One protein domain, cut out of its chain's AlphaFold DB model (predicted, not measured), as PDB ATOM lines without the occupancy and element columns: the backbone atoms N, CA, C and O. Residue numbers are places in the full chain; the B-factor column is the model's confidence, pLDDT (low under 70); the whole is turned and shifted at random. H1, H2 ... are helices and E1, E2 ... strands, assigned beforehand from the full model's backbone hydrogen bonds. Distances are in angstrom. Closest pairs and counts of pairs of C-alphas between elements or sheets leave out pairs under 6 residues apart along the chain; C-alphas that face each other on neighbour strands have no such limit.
ATOM      1  N   LEU A  96     -20.007  18.174  28.081       89.69
ATOM      2  CA  LEU A  96     -19.927  19.324  27.176       89.69
ATOM      3  C   LEU A  96     -21.045  19.242  26.136       89.69
ATOM      4  O   LEU A  96     -21.012  18.390  25.252       89.69
ATOM      5  N   ILE A  97     -22.015  20.147  26.231       91.69
ATOM      6  CA  ILE A  97     -23.015  20.353  25.181       91.69
ATOM      7  C   ILE A  97     -22.489  21.481  24.287       91.69
ATOM      8  O   ILE A  97     -22.296  22.587  24.797       91.69
ATOM      9  N   PRO A  98     -22.235  21.240  22.988       93.56
ATOM     10  CA  PRO A  98     -21.605  22.244  22.148       93.56
ATOM     11  C   PRO A  98     -22.510  23.455  21.909       93.56
ATOM     12  O   PRO A  98     -23.712  23.339  21.635       93.56
ATOM     13  N   GLU A  99     -21.910  24.634  21.972       94.69
ATOM     14  CA  GLU A  99     -22.496  25.895  21.544       94.69
ATOM     15  C   GLU A  99     -22.342  26.048  20.029       94.69
ATOM     16  O   GLU A  99     -21.258  25.849  19.476       94.69
ATOM     17  N   CYS A 100     -23.442  26.377  19.356       95.06
ATOM     18  CA  CYS A 100     -23.476  26.530  17.908       95.06
ATOM     19  C   CYS A 100     -23.615  28.001  17.548       95.06
ATOM     20  O   CYS A 100     -24.363  28.742  18.184       95.06
ATOM     21  N   ARG A 101     -22.901  28.407  16.506       94.62
ATOM     22  CA  ARG A 101     -23.041  29.725  15.897       94.62
ATOM     23  C   ARG A 101     -24.282  29.770  14.990       94.62
ATOM     24  O   ARG A 101     -24.779  28.713  14.598       94.62
ATOM     25  N   PRO A 102     -24.768  30.969  14.610       92.69
ATOM     26  CA  PRO A 102     -25.913  31.109  13.702       92.69
ATOM     27  C   PRO A 102     -25.699  30.487  12.315       92.69
ATOM     28  O   PRO A 102     -26.657  30.081  11.672       92.69
ATOM     29  N   ASP A 103     -24.445  30.365  11.873       91.88
ATOM     30  CA  ASP A 103     -24.056  29.663  10.640       91.88
ATOM     31  C   ASP A 103     -24.084  28.125  10.787       91.88
ATOM     32  O   ASP A 103     -23.718  27.397   9.867       91.88
ATOM     33  N   GLY A 104     -24.485  27.620  11.958       91.44
ATOM     34  CA  GLY A 104     -24.549  26.201  12.298       91.44
ATOM     35  C   GLY A 104     -23.188  25.535  12.526       91.44
ATOM     36  O   GLY A 104     -23.122  24.325  12.763       91.44
ATOM     37  N   LYS A 105     -22.096  26.304  12.500       95.12
ATOM     38  CA  LYS A 105     -20.763  25.826  12.874       95.12
ATOM     39  C   LYS A 105     -20.577  25.824  14.389       95.12
ATOM     40  O   LYS A 105     -21.385  26.378  15.142       95.12
ATOM     41  N   PHE A 106     -19.500  25.199  14.854       95.81
ATOM     42  CA  PHE A 106     -19.156  25.231  16.272       95.81
ATOM     43  C   PHE A 106     -18.732  26.642  16.698       95.81
ATOM     44  O   PHE A 106     -18.009  27.343  15.984       95.81
ATOM     45  N   ALA A 107     -19.197  27.073  17.871       96.81
ATOM     46  CA  ALA A 107     -18.678  28.272  18.514       96.81
ATOM     47  C   ALA A 107     -17.212  28.074  18.913       96.81
ATOM     48  O   ALA A 107     -16.794  26.969  19.268       96.81
ATOM     49  N   SER A 108     -16.443  29.163  18.859       96.62
ATOM     50  CA  SER A 108     -15.009  29.155  19.153       96.62
ATOM     51  C   SER A 108     -14.732  28.783  20.610       96.62
ATOM     52  O   SER A 108     -13.747  28.108  20.893       96.62
ATOM     53  N   LEU A 109     -15.599  29.200  21.535       96.62
ATOM     54  CA  LEU A 109     -15.536  28.884  22.956       96.62
ATOM     55  C   LEU A 109     -16.506  27.745  23.279       96.62
ATOM     56  O   LEU A 109     -17.706  27.866  23.066       96.62
ATOM     57  N   GLN A 110     -15.982  26.652  23.827       96.31
ATOM     58  CA  GLN A 110     -16.774  25.500  24.250       96.31
ATOM     59  C   GLN A 110     -16.455  25.192  25.700       96.31
ATOM     60  O   GLN A 110     -15.288  25.090  26.073       96.31
ATOM     61  N   CYS A 111     -17.474  25.045  26.535       94.38
ATOM     62  CA  CYS A 111     -17.263  24.910  27.966       94.38
ATOM     63  C   CYS A 111     -18.052  23.756  28.553       94.38
ATOM     64  O   CYS A 111     -19.206  23.513  28.204       94.38
ATOM     65  N   HIS A 112     -17.416  23.077  29.495       90.19
ATOM     66  CA  HIS A 112     -18.050  22.019  30.252       90.19
ATOM     67  C   HIS A 112     -18.971  22.623  31.310       90.19
ATOM     68  O   HIS A 112     -18.741  23.736  31.804       90.19
ATOM     69  N   GLY A 113     -20.026  21.884  31.653       81.38
ATOM     70  CA  GLY A 113     -20.838  22.195  32.824       81.38
ATOM     71  C   GLY A 113     -20.028  22.125  34.122       81.38
ATOM     72  O   GLY A 113     -18.833  21.820  34.132       81.38
ATOM     73  N   GLU A 114     -20.690  22.395  35.239       74.62
ATOM     74  CA  GLU A 114     -20.083  22.257  36.560       74.62
ATOM     75  C   GLU A 114     -19.748  20.779  36.823       74.62
ATOM     76  O   GLU A 114     -20.634  19.925  36.914       74.62
ATOM     77  N   ALA A 115     -18.455  20.454  36.859       67.38
ATOM     78  CA  ALA A 115     -17.996  19.133  37.264       67.38
ATOM     79  C   ALA A 115     -18.002  19.058  38.796       67.38
ATOM     80  O   ALA A 115     -17.712  20.048  39.473       67.38
ATOM     81  N   VAL A 116     -18.320  17.885  39.356       62.75
ATOM     82  CA  VAL A 116     -18.334  17.677  40.814       62.75
ATOM     83  C   VAL A 116     -16.962  18.055  41.386       62.75
ATOM     84  O   VAL A 116     -15.958  17.434  41.050       62.75
ATOM     85  N   GLY A 117     -16.914  19.106  42.211       67.25
ATOM     86  CA  GLY A 117     -15.687  19.581  42.866       67.25
ATOM     87  C   GLY A 117     -14.727  20.405  41.992       67.25
ATOM     88  O   GLY A 117     -13.631  20.741  42.436       67.25
ATOM     89  N   GLY A 118     -15.106  20.769  40.764       71.75
ATOM     90  CA  GLY A 118     -14.245  21.528  39.859       71.75
ATOM     91  C   GLY A 118     -15.055  22.386  38.898       71.75
ATOM     92  O   GLY A 118     -15.545  21.883  37.896       71.75
ATOM     93  N   GLY A 119     -15.167  23.684  39.198       80.75
ATOM     94  CA  GLY A 119     -15.973  24.639  38.425       80.75
ATOM     95  C   GLY A 119     -15.674  24.697  36.917       80.75
ATOM     96  O   GLY A 119     -14.720  24.093  36.424       80.75
ATOM     97  N   ARG A 120     -16.490  25.469  36.185       86.25
ATOM     98  CA  ARG A 120     -16.497  25.560  34.712       86.25
ATOM     99  C   ARG A 120     -15.096  25.732  34.115       86.25
ATOM    100  O   ARG A 120     -14.383  26.693  34.413       86.25
ATOM    101  N   PHE A 121     -14.744  24.830  33.208       91.06
ATOM    102  CA  PHE A 121     -13.563  24.932  32.359       91.06
ATOM    103  C   PHE A 121     -13.977  24.950  30.892       91.06
ATOM    104  O   PHE A 121     -15.000  24.383  30.504       91.06
ATOM    105  N   CYS A 122     -13.180  25.639  30.087       95.19
ATOM    106  CA  CYS A 122     -13.480  25.903  28.690       95.19
ATOM    107  C   CYS A 122     -12.297  25.521  27.811       95.19
ATOM    108  O   CYS A 122     -11.163  25.495  28.273       95.19
ATOM    109  N   GLN A 123     -12.563  25.254  26.542       95.81
ATOM    110  CA  GLN A 123     -11.598  24.942  25.497       95.81
ATOM    111  C   GLN A 123     -11.942  25.730  24.234       95.81
ATOM    112  O   GLN A 123     -13.074  26.189  24.076       95.81
ATOM    113  N   CYS A 124     -10.957  25.894  23.347       97.81
ATOM    114  CA  CYS A 124     -11.179  26.576  22.075       97.81
ATOM    115  C   CYS A 124     -11.301  25.575  20.940       97.81
ATOM    116  O   CYS A 124     -10.449  24.686  20.818       97.81
ATOM    117  N   TRP A 125     -12.348  25.723  20.137       96.94
ATOM    118  CA  TRP A 125     -12.606  24.915  18.952       96.94
ATOM    119  C   TRP A 125     -12.466  25.769  17.692       96.94
ATOM    120  O   TRP A 125     -12.661  26.988  17.726       96.94
ATOM    121  N   ASP A 126     -12.109  25.132  16.583       96.25
ATOM    122  CA  ASP A 126     -12.323  25.713  15.262       96.25
ATOM    123  C   ASP A 126     -13.791  25.523  14.812       96.25
ATOM    124  O   ASP A 126     -14.560  24.812  15.470       96.25
ATOM    125  N   PRO A 127     -14.228  26.175  13.719       95.38
ATOM    126  CA  PRO A 127     -15.602  26.060  13.238       95.38
ATOM    127  C   PRO A 127     -16.001  24.632  12.820       95.38
ATOM    128  O   PRO A 127     -17.193  24.329  12.738       95.38
ATOM    129  N   GLU A 128     -15.025  23.755  12.579       93.56
ATOM    130  CA  GLU A 128     -15.190  22.353  12.195       93.56
ATOM    131  C   GLU A 128     -15.297  21.413  13.414       93.56
ATOM    132  O   GLU A 128     -15.782  20.286  13.285       93.56
ATOM    133  N   GLY A 129     -14.927  21.889  14.605       92.38
ATOM    134  CA  GLY A 129     -15.021  21.174  15.877       92.38
ATOM    135  C   GLY A 129     -13.708  20.555  16.362       92.38
ATOM    136  O   GLY A 129     -13.722  19.750  17.295       92.38
ATOM    137  N   ASN A 130     -12.571  20.910  15.761       95.12
ATOM    138  CA  ASN A 130     -11.256  20.489  16.229       95.12
ATOM    139  C   ASN A 130     -10.800  21.348  17.408       95.12
ATOM    140  O   ASN A 130     -11.007  22.561  17.452       95.12
ATOM    141  N   ILE A 131     -10.118  20.720  18.364       95.25
ATOM    142  CA  ILE A 131      -9.616  21.398  19.558       95.25
ATOM    143  C   ILE A 131      -8.321  22.139  19.210       95.25
ATOM    144  O   ILE A 131      -7.275  21.517  19.033       95.25
ATOM    145  N   ILE A 132      -8.376  23.473  19.176       96.56
ATOM    146  CA  ILE A 132      -7.207  24.339  18.928       96.56
ATOM    147  C   ILE A 132      -6.534  24.810  20.225       96.56
ATOM    148  O   ILE A 132      -5.379  25.234  20.218       96.56
ATOM    149  N   ARG A 133      -7.241  24.729  21.361       96.25
ATOM    150  CA  ARG A 133      -6.667  24.927  22.699       96.25
ATOM    151  C   ARG A 133      -7.311  23.981  23.706       96.25
ATOM    152  O   ARG A 133      -8.535  23.917  23.788       96.25
ATOM    153  N   ALA A 134      -6.468  23.298  24.478       94.81
ATOM    154  CA  ALA A 134      -6.871  22.347  25.509       94.81
ATOM    155  C   ALA A 134      -7.770  22.979  26.597       94.81
ATOM    156  O   ALA A 134      -7.688  24.190  26.829       94.81
ATOM    157  N   PRO A 135      -8.606  22.173  27.279       92.56
ATOM    158  CA  PRO A 135      -9.486  22.644  28.342       92.56
ATOM    159  C   PRO A 135      -8.727  23.247  29.526       92.56
ATOM    160  O   PRO A 135      -7.769  22.671  30.036       92.56
ATOM    161  N   SER A 136      -9.178  24.410  29.994       93.50
ATOM    162  CA  SER A 136      -8.627  25.094  31.163       93.50
ATOM    163  C   SER A 136      -9.659  26.012  31.822       93.50
ATOM    164  O   SER A 136     -10.515  26.606  31.167       93.50
ATOM    165  N   LYS A 137      -9.557  26.171  33.147       91.69
ATOM    166  CA  LYS A 137     -10.388  27.102  33.941       91.69
ATOM    167  C   LYS A 137     -10.095  28.575  33.633       91.69
ATOM    168  O   LYS A 137     -10.926  29.447  33.897       91.69
ATOM    169  N   LYS A 138      -8.910  28.852  33.080       94.06
ATOM    170  CA  LYS A 138      -8.460  30.208  32.745       94.06
ATOM    171  C   LYS A 138      -9.092  30.735  31.462       94.06
ATOM    172  O   LYS A 138      -9.159  31.944  31.283       94.06
ATOM    173  N   ILE A 139      -9.575  29.850  30.595       96.00
ATOM    174  CA  ILE A 139     -10.134  30.204  29.290       96.00
ATOM    175  C   ILE A 139     -11.500  30.862  29.475       96.00
ATOM    176  O   ILE A 139     -12.396  30.270  30.073       96.00
ATOM    177  N   LYS A 140     -11.637  32.086  28.962       95.19
ATOM    178  CA  LYS A 140     -12.869  32.891  28.994       95.19
ATOM    179  C   LYS A 140     -13.332  33.314  27.603       95.19
ATOM    180  O   LYS A 140     -14.525  33.483  27.410       95.19
ATOM    181  N   ALA A 141     -12.406  33.432  26.656       96.38
ATOM    182  CA  ALA A 141     -12.678  33.737  25.257       96.38
ATOM    183  C   ALA A 141     -11.773  32.902  24.345       96.38
ATOM    184  O   ALA A 141     -10.780  32.320  24.796       96.38
ATOM    185  N   CYS A 142     -12.124  32.825  23.063       97.31
ATOM    186  CA  CYS A 142     -11.370  32.061  22.070       97.31
ATOM    187  C   CYS A 142     -11.180  32.789  20.738       97.31
ATOM    188  O   CYS A 142     -10.481  32.260  19.877       97.31
ATOM    189  N   ASP A 143     -11.725  33.994  20.565       95.81
ATOM    190  CA  ASP A 143     -11.722  34.684  19.271       95.81
ATOM    191  C   ASP A 143     -10.309  35.058  18.812       95.81
ATOM    192  O   ASP A 143      -9.931  34.752  17.680       95.81
ATOM    193  N   CYS A 144      -9.470  35.584  19.715       97.62
ATOM    194  CA  CYS A 144      -8.064  35.853  19.401       97.62
ATOM    195  C   CYS A 144      -7.320  34.583  18.971       97.62
ATOM    196  O   CYS A 144      -6.519  34.584  18.034       97.62
ATOM    197  N   ILE A 145      -7.595  33.466  19.643       97.56
ATOM    198  CA  ILE A 145      -6.895  32.200  19.416       97.56
ATOM    199  C   ILE A 145      -7.351  31.544  18.132       97.56
ATOM    200  O   ILE A 145      -6.516  31.001  17.412       97.56
ATOM    201  N   LEU A 146      -8.642  31.634  17.828       96.56
ATOM    202  CA  LEU A 146      -9.187  31.199  16.559       96.56
ATOM    203  C   LEU A 146      -8.551  31.982  15.408       96.56
ATOM    204  O   LEU A 146      -8.046  31.372  14.470       96.56
ATOM    205  N   GLN A 147      -8.489  33.312  15.513       95.69
ATOM    206  CA  GLN A 147      -7.854  34.151  14.497       95.69
ATOM    207  C   GLN A 147      -6.365  33.811  14.331       95.69
ATOM    208  O   GLN A 147      -5.873  33.653  13.212       95.69
ATOM    209  N   ARG A 148      -5.637  33.632  15.440       95.38
ATOM    210  CA  ARG A 148      -4.235  33.194  15.420       95.38
ATOM    211  C   ARG A 148      -4.082  31.832  14.739       95.38
ATOM    212  O   ARG A 148      -3.163  31.651  13.940       95.38
ATOM    213  N   HIS A 149      -4.955  30.878  15.055       95.56
ATOM    214  CA  HIS A 149      -4.937  29.538  14.475       95.56
ATOM    215  C   HIS A 149      -5.165  29.586  12.966       95.56
ATOM    216  O   HIS A 149      -4.362  29.026  12.231       95.56
ATOM    217  N   GLN A 150      -6.177  30.318  12.495       93.12
ATOM    218  CA  GLN A 150      -6.457  30.482  11.065       93.12
ATOM    219  C   GLN A 150      -5.208  30.961  10.318       93.12
ATOM    220  O   GLN A 150      -4.697  30.244   9.464       93.12
ATOM    221  N   ILE A 151      -4.619  32.077  10.754       92.56
ATOM    222  CA  ILE A 151      -3.439  32.674  10.108       92.56
ATOM    223  C   ILE A 151      -2.217  31.742  10.146       92.56
ATOM    224  O   ILE A 151      -1.459  31.659   9.184       92.56
ATOM    225  N   THR A 152      -1.998  31.036  11.257       91.38
ATOM    226  CA  THR A 152      -0.814  30.169  11.421       91.38
ATOM    227  C   THR A 152      -0.965  28.783  10.791       91.38
ATOM    228  O   THR A 152       0.048  28.130  10.520       91.38
ATOM    229  N   SER A 153      -2.203  28.340  10.554       90.62
ATOM    230  CA  SER A 153      -2.539  27.067   9.907       90.62
ATOM    231  C   SER A 153      -2.576  27.151   8.378       90.62
ATOM    232  O   SER A 153      -2.470  26.116   7.716       90.62
ATOM    233  N   GLU A 154      -2.669  28.362   7.814       87.69
ATOM    234  CA  GLU A 154      -2.636  28.589   6.370       87.69
ATOM    235  C   GLU A 154      -1.355  28.026   5.728       87.69
ATOM    236  O   GLU A 154      -0.232  28.202   6.218       87.69
ATOM    237  N   LYS A 155      -1.533  27.352   4.586       87.25
ATOM    238  CA  LYS A 155      -0.450  26.851   3.733       87.25
ATOM    239  C   LYS A 155      -0.638  27.397   2.309       87.25
ATOM    240  O   LYS A 155      -1.735  27.255   1.774       87.25
ATOM    241  N   PRO A 156       0.406  27.970   1.678       86.94
ATOM    242  CA  PRO A 156       1.751  28.194   2.215       86.94
ATOM    243  C   PRO A 156       1.765  29.270   3.313       86.94
ATOM    244  O   PRO A 156       0.939  30.179   3.316       86.94
ATOM    245  N   LYS A 157       2.724  29.175   4.243       83.88
ATOM    246  CA  LYS A 157       2.878  30.172   5.310       83.88
ATOM    247  C   LYS A 157       3.247  31.519   4.694       83.88
ATOM    248  O   LYS A 157       4.316  31.656   4.102       83.88
ATOM    249  N   ARG A 158       2.378  32.514   4.856       83.56
ATOM    250  CA  ARG A 158       2.636  33.878   4.387       83.56
ATOM    251  C   ARG A 158       3.569  34.585   5.366       83.56
ATOM    252  O   ARG A 158       3.187  34.884   6.496       83.56
ATOM    253  N   VAL A 159       4.803  34.835   4.938       84.44
ATOM    254  CA  VAL A 159       5.759  35.642   5.706       84.44
ATOM    255  C   VAL A 159       5.281  37.091   5.709       84.44
ATOM    256  O   VAL A 159       4.777  37.587   4.705       84.44
ATOM    257  N   GLY A 160       5.426  37.775   6.840       86.81
ATOM    258  CA  GLY A 160       5.080  39.190   6.939       86.81
ATOM    259  C   GLY A 160       3.630  39.485   7.315       86.81
ATOM    260  O   GLY A 160       3.302  40.652   7.499       86.81
ATOM    261  N   HIS A 161       2.768  38.471   7.446       90.12
ATOM    262  CA  HIS A 161       1.386  38.690   7.863       90.12
ATOM    263  C   HIS A 161       1.274  38.942   9.370       90.12
ATOM    264  O   HIS A 161       2.028  38.400  10.185       90.12
ATOM    265  N   PHE A 162       0.279  39.740   9.745       93.31
ATOM    266  CA  PHE A 162      -0.026  40.012  11.136       93.31
ATOM    267  C   PHE A 162      -0.476  38.741  11.854       93.31
ATOM    268  O   PHE A 162      -1.373  38.051  11.382       93.31
ATOM    269  N   THR A 163       0.090  38.456  13.025       95.06
ATOM    270  CA  THR A 163      -0.410  37.402  13.916       95.06
ATOM    271  C   THR A 163      -0.827  38.047  15.236       95.06
ATOM    272  O   THR A 163       0.033  38.640  15.891       95.06
ATOM    273  N   PRO A 164      -2.106  37.950  15.646       96.25
ATOM    274  CA  PRO A 164      -2.558  38.571  16.882       96.25
ATOM    275  C   PRO A 164      -1.916  37.907  18.105       96.25
ATOM    276  O   PRO A 164      -1.589  36.713  18.096       96.25
ATOM    277  N   GLN A 165      -1.746  38.685  19.172       96.50
ATOM    278  CA  GLN A 165      -1.212  38.225  20.439       96.50
ATOM    279  C   GLN A 165      -2.372  38.064  21.422       96.50
ATOM    280  O   GLN A 165      -3.182  38.964  21.625       96.50
ATOM    281  N   CYS A 166      -2.460  36.888  22.038       97.44
ATOM    282  CA  CYS A 166      -3.565  36.542  22.926       97.44
ATOM    283  C   CYS A 166      -3.088  36.436  24.371       97.44
ATOM    284  O   CYS A 166      -1.948  36.044  24.641       97.44
ATOM    285  N   GLU A 167      -3.974  36.770  25.299       96.94
ATOM    286  CA  GLU A 167      -3.806  36.481  26.717       96.94
ATOM    287  C   GLU A 167      -4.070  35.001  27.024       96.94
ATOM    288  O   GLU A 167      -4.657  34.260  26.229       96.94
ATOM    289  N   GLU A 168      -3.677  34.554  28.221       95.88
ATOM    290  CA  GLU A 168      -3.920  33.178  28.670       95.88
ATOM    291  C   GLU A 168      -5.422  32.859  28.762       95.88
ATOM    292  O   GLU A 168      -5.849  31.736  28.495       95.88
ATOM    293  N   ASN A 169      -6.258  33.861  29.042       96.31
ATOM    294  CA  ASN A 169      -7.715  33.720  29.039       96.31
ATOM    295  C   ASN A 169      -8.318  33.607  27.618       96.31
ATOM    296  O   ASN A 169      -9.469  33.196  27.475       96.31
ATOM    297  N   GLY A 170      -7.528  33.875  26.573       96.44
ATOM    298  CA  GLY A 170      -7.908  33.867  25.159       96.44
ATOM    299  C   GLY A 170      -8.560  35.138  24.623       96.44
ATOM    300  O   GLY A 170      -8.979  35.142  23.466       96.44
ATOM    301  N   HIS A 171      -8.597  36.204  25.420       97.38
ATOM    302  CA  HIS A 171      -8.811  37.559  24.924       97.38
ATOM    303  C   HIS A 171      -7.602  38.046  24.123       97.38
ATOM    304  O   HIS A 171      -6.509  37.468  24.175       97.38
ATOM    305  N   PHE A 172      -7.803  39.132  23.387       97.62
ATOM    306  CA  PHE A 172      -6.711  39.864  22.763       97.62
ATOM    307  C   PHE A 172      -5.883  40.561  23.840       97.62
ATOM    308  O   PHE A 172      -6.441  41.127  24.782       97.62
ATOM    309  N   LYS A 173      -4.554  40.553  23.693       96.94
ATOM    310  CA  LYS A 173      -3.729  41.467  24.484       96.94
ATOM    311  C   LYS A 173      -4.077  42.886  24.064       96.94
ATOM    312  O   LYS A 173      -4.137  43.166  22.872       96.94
ATOM    313  N   LYS A 174      -4.279  43.783  25.035       96.38
ATOM    314  CA  LYS A 174      -4.577  45.199  24.755       96.38
ATOM    315  C   LYS A 174      -3.540  45.821  23.828       96.38
ATOM    316  O   LYS A 174      -3.897  46.570  22.937       96.38
ATOM    317  N   TYR A 175      -2.272  45.487  24.026       96.69
ATOM    318  CA  TYR A 175      -1.169  45.934  23.191       96.69
ATOM    319  C   TYR A 175      -0.844  44.900  22.110       96.69
ATOM    320  O   TYR A 175      -0.440  43.774  22.415       96.69
ATOM    321  N   GLN A 176      -0.988  45.308  20.852       97.31
ATOM    322  CA  GLN A 176      -0.759  44.486  19.669       97.31
ATOM    323  C   GLN A 176       0.368  45.076  18.823       97.31
ATOM    324  O   GLN A 176       0.400  46.279  18.591       97.31
ATOM    325  N   CYS A 177       1.260  44.227  18.308       96.12
ATOM    326  CA  CYS A 177       2.374  44.657  17.457       96.12
ATOM    327  C   CYS A 177       2.497  43.824  16.194       96.12
ATOM    328  O   CYS A 177       2.467  42.591  16.230       96.12
ATOM    329  N   HIS A 178       2.739  44.504  15.079       95.69
ATOM    330  CA  HIS A 178       3.063  43.884  13.809       95.69
ATOM    331  C   HIS A 178       4.576  43.729  13.652       95.69
ATOM    332  O   HIS A 178       5.271  44.661  13.240       95.69
ATOM    333  N   ALA A 179       5.086  42.528  13.938       91.50
ATOM    334  CA  ALA A 179       6.523  42.243  13.963       91.50
ATOM    335  C   ALA A 179       7.262  42.667  12.680       91.50
ATOM    336  O   ALA A 179       8.380  43.161  12.753       91.50
ATOM    337  N   SER A 180       6.634  42.539  11.507       92.56
ATOM    338  CA  SER A 180       7.293  42.838  10.228       92.56
ATOM    339  C   SER A 180       7.297  44.315   9.834       92.56
ATOM    340  O   SER A 180       8.075  44.696   8.970       92.56
ATOM    341  N   THR A 181       6.447  45.156  10.433       93.81
ATOM    342  CA  THR A 181       6.404  46.603  10.114       93.81
ATOM    343  C   THR A 181       6.869  47.478  11.275       93.81
ATOM    344  O   THR A 181       7.089  48.678  11.077       93.81
ATOM    345  N   GLY A 182       6.983  46.896  12.474       94.06
ATOM    346  CA  GLY A 182       7.340  47.572  13.718       94.06
ATOM    347  C   GLY A 182       6.223  48.430  14.313       94.06
ATOM    348  O   GLY A 182       6.456  49.105  15.305       94.06
ATOM    349  N   HIS A 183       5.030  48.449  13.714       95.69
ATOM    350  CA  HIS A 183       3.916  49.248  14.222       95.69
ATOM    351  C   HIS A 183       3.150  48.498  15.306       95.69
ATOM    352  O   HIS A 183       2.802  47.329  15.124       95.69
ATOM    353  N   CYS A 184       2.823  49.202  16.383       97.19
ATOM    354  CA  CYS A 184       2.028  48.711  17.498       97.19
ATOM    355  C   CYS A 184       0.794  49.594  17.725       97.19
ATOM    356  O   CYS A 184       0.781  50.762  17.335       97.19
ATOM    357  N   TRP A 185      -0.265  49.025  18.296       97.00
ATOM    358  CA  TRP A 185      -1.525  49.715  18.584       97.00
ATOM    359  C   TRP A 185      -2.259  49.082  19.760       97.00
ATOM    360  O   TRP A 185      -1.991  47.937  20.135       97.00
ATOM    361  N   CYS A 186      -3.217  49.826  20.307       97.62
ATOM    362  CA  CYS A 186      -4.116  49.311  21.324       97.62
ATOM    363  C   CYS A 186      -5.338  48.643  20.680       97.62
ATOM    364  O   CYS A 186      -5.797  49.062  19.618       97.62
ATOM    365  N   VAL A 187      -5.877  47.601  21.305       97.38
ATOM    366  CA  VAL A 187      -7.117  46.934  20.895       97.38
ATOM    367  C   VAL A 187      -8.031  46.686  22.082       97.38
ATOM    368  O   VAL A 187      -7.585  46.541  23.221       97.38
ATOM    369  N   HIS A 188      -9.324  46.575  21.807       96.62
ATOM    370  CA  HIS A 188     -10.289  46.157  22.807       96.62
ATOM    371  C   HIS A 188     -10.136  44.645  23.102       96.62
ATOM    372  O   HIS A 188     -10.153  43.841  22.164       96.62
ATOM    373  N   PRO A 189     -10.023  44.214  24.377       95.69
ATOM    374  CA  PRO A 189      -9.721  42.818  24.724       95.69
ATOM    375  C   PRO A 189     -10.719  41.782  24.197       95.69
ATOM    376  O   PRO A 189     -10.344  40.640  23.930       95.69
ATOM    377  N   THR A 190     -11.996  42.154  24.064       94.44
ATOM    378  CA  THR A 190     -13.065  41.204  23.715       94.44
ATOM    379  C   THR A 190     -13.167  40.913  22.224       94.44
ATOM    380  O   THR A 190     -13.411  39.772  21.858       94.44
ATOM    381  N   ASN A 191     -12.969  41.909  21.359       93.12
ATOM    382  CA  ASN A 191     -13.224  41.791  19.919       93.12
ATOM    383  C   ASN A 191     -12.001  42.139  19.050       93.12
ATOM    384  O   ASN A 191     -12.063  41.989  17.834       93.12
ATOM    385  N   GLY A 192     -10.902  42.609  19.650       94.81
ATOM    386  CA  GLY A 192      -9.682  42.969  18.933       94.81
ATOM    387  C   GLY A 192      -9.792  44.250  18.100       94.81
ATOM    388  O   GLY A 192      -8.893  44.526  17.303       94.81
ATOM    389  N   THR A 193     -10.859  45.044  18.256       95.94
ATOM    390  CA  THR A 193     -11.023  46.317  17.540       95.94
ATOM    391  C   THR A 193      -9.922  47.290  17.939       95.94
ATOM    392  O   THR A 193      -9.681  47.492  19.126       95.94
ATOM    393  N   GLN A 194      -9.262  47.894  16.950       95.12
ATOM    394  CA  GLN A 194      -8.209  48.883  17.170       95.12
ATOM    395  C   GLN A 194      -8.750  50.124  17.890       95.12
ATOM    396  O   GLN A 194      -9.802  50.654  17.542       95.12
ATOM    397  N   ILE A 195      -7.979  50.594  18.865       94.50
ATOM    398  CA  ILE A 195      -8.196  51.812  19.633       94.50
ATOM    399  C   ILE A 195      -7.006  52.733  19.352       94.50
ATOM    400  O   ILE A 195      -5.855  52.349  19.571       94.50
ATOM    401  N   GLY A 196      -7.287  53.943  18.869       90.31
ATOM    402  CA  GLY A 196      -6.264  54.937  18.545       90.31
ATOM    403  C   GLY A 196      -5.446  54.614  17.289       90.31
ATOM    404  O   GLY A 196      -5.811  53.765  16.470       90.31
ATOM    405  N   GLU A 197      -4.340  55.336  17.123       91.44
ATOM    406  CA  GLU A 197      -3.452  55.219  15.967       91.44
ATOM    407  C   GLU A 197      -2.337  54.189  16.178       91.44
ATOM    408  O   GLU A 197      -1.963  53.840  17.298       91.44
ATOM    409  N   LYS A 198      -1.783  53.699  15.064       94.69
ATOM    410  CA  LYS A 198      -0.618  52.811  15.084       94.69
ATOM    411  C   LYS A 198       0.650  53.642  15.235       94.69
ATOM    412  O   LYS A 198       0.857  54.582  14.478       94.69
ATOM    413  N   SER A 199       1.547  53.239  16.127       95.06
ATOM    414  CA  SER A 199       2.840  53.897  16.319       95.06
ATOM    415  C   SER A 199       3.963  52.882  16.517       95.06
ATOM    416  O   SER A 199       3.755  51.797  17.058       95.06
ATOM    417  N   ARG A 200       5.174  53.236  16.075       95.06
ATOM    418  CA  ARG A 200       6.402  52.461  16.328       95.06
ATOM    419  C   ARG A 200       7.000  52.716  17.713       95.06
ATOM    420  O   ARG A 200       7.875  51.969  18.134       95.06
ATOM    421  N   THR A 201       6.558  53.772  18.395       94.31
ATOM    422  CA  THR A 201       7.040  54.173  19.727       94.31
ATOM    423  C   THR A 201       6.056  53.833  20.846       94.31
ATOM    424  O   THR A 201       6.348  54.097  22.008       94.31
ATOM    425  N   LEU A 202       4.892  53.256  20.517       94.44
ATOM    426  CA  LEU A 202       3.915  52.811  21.508       94.44
ATOM    427  C   LEU A 202       4.473  51.624  22.302       94.44
ATOM    428  O   LEU A 202       4.999  50.685  21.709       94.44
ATOM    429  N   THR A 203       4.299  51.644  23.623       93.44
ATOM    430  CA  THR A 203       4.650  50.535  24.519       93.44
ATOM    431  C   THR A 203       3.401  49.909  25.136       93.44
ATOM    432  O   THR A 203       2.296  50.448  25.026       93.44
ATOM    433  N   ALA A 204       3.560  48.753  25.786       90.88
ATOM    434  CA  ALA A 204       2.441  48.014  26.365       90.88
ATOM    435  C   ALA A 204       1.700  48.806  27.453       90.88
ATOM    436  O   ALA A 204       0.480  48.707  27.566       90.88
ATOM    437  N   GLU A 205       2.427  49.630  28.205       91.12
ATOM    438  CA  GLU A 205       1.908  50.494  29.265       91.12
ATOM    439  C   GLU A 205       1.050  51.642  28.720       91.12
ATOM    440  O   GLU A 205       0.292  52.238  29.474       91.12
ATOM    441  N   GLY A 206       1.132  51.948  27.419       88.88
ATOM    442  CA  GLY A 206       0.283  52.952  26.772       88.88
ATOM    443  C   GLY A 206      -1.146  52.474  26.494       88.88
ATOM    444  O   GLY A 206      -2.000  53.285  26.148       88.88
ATOM    445  N   CYS A 207      -1.419  51.174  26.641       91.06
ATOM    446  CA  CYS A 207      -2.727  50.571  26.395       91.06
ATOM    447  C   CYS A 207      -3.406  50.184  27.715       91.06
ATOM    448  O   CYS A 207      -3.501  48.998  28.049       91.06
TER     449      CYS A 207
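This is residues 96 to 207 of the 208 residues of an uncharacterized protein of Tetranychus urticae (UniProt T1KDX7). With little regular structure, two small three-stranded sheets, E4 E5 E6 and E1 E2 E3, lie toward opposite ends, with the helix H1 and loops between them. Residues 153 to 158 stick out. The printed part has 112 residues, in order E1 E2 E3 H1 E4 E5 E6, mixed in class, with only 39 in named elements. Each sheet is a meander, each strand the antiparallel neighbour of the one before. It is only just compact, close to loose: radius of gyration of the C-alphas 15.8 A, spans 49 by 34 by 23 A.

E4 is residues 175 to 178, E5 183 to 187, E6 194 to 199, ending at C-alpha 199 (2.840, 53.897, 16.319). E1 is 109 to 111, from C-alpha 109 (-15.536, 28.884, 22.956), E2 122 to 125, E3 131 to 136. H1, 143 to 153, is 15.2 A long.

Within hydrogen-bond range are N 176 and O 185 in hairpin E4 and E5, 2.9 A, N 195 and O 186 in E5 and E6, 2.8 A, N 110 and O 123 in E1 and E2, 3.0 A, and N 136 and O 122 in E2 and E3, 2.8 A. H1, with every O i to N i+4 pair within range, only grazes sheet E1 E2 E3; its closest C-alphas to E3 are His 149 and Ile 132, 7.2 A.

The farthest C-alphas, Val 116 and Arg 200, are 49.2 A apart. There is no cut; H1 to E4 is a long link. Residues 115 to 117 have pLDDT under 70.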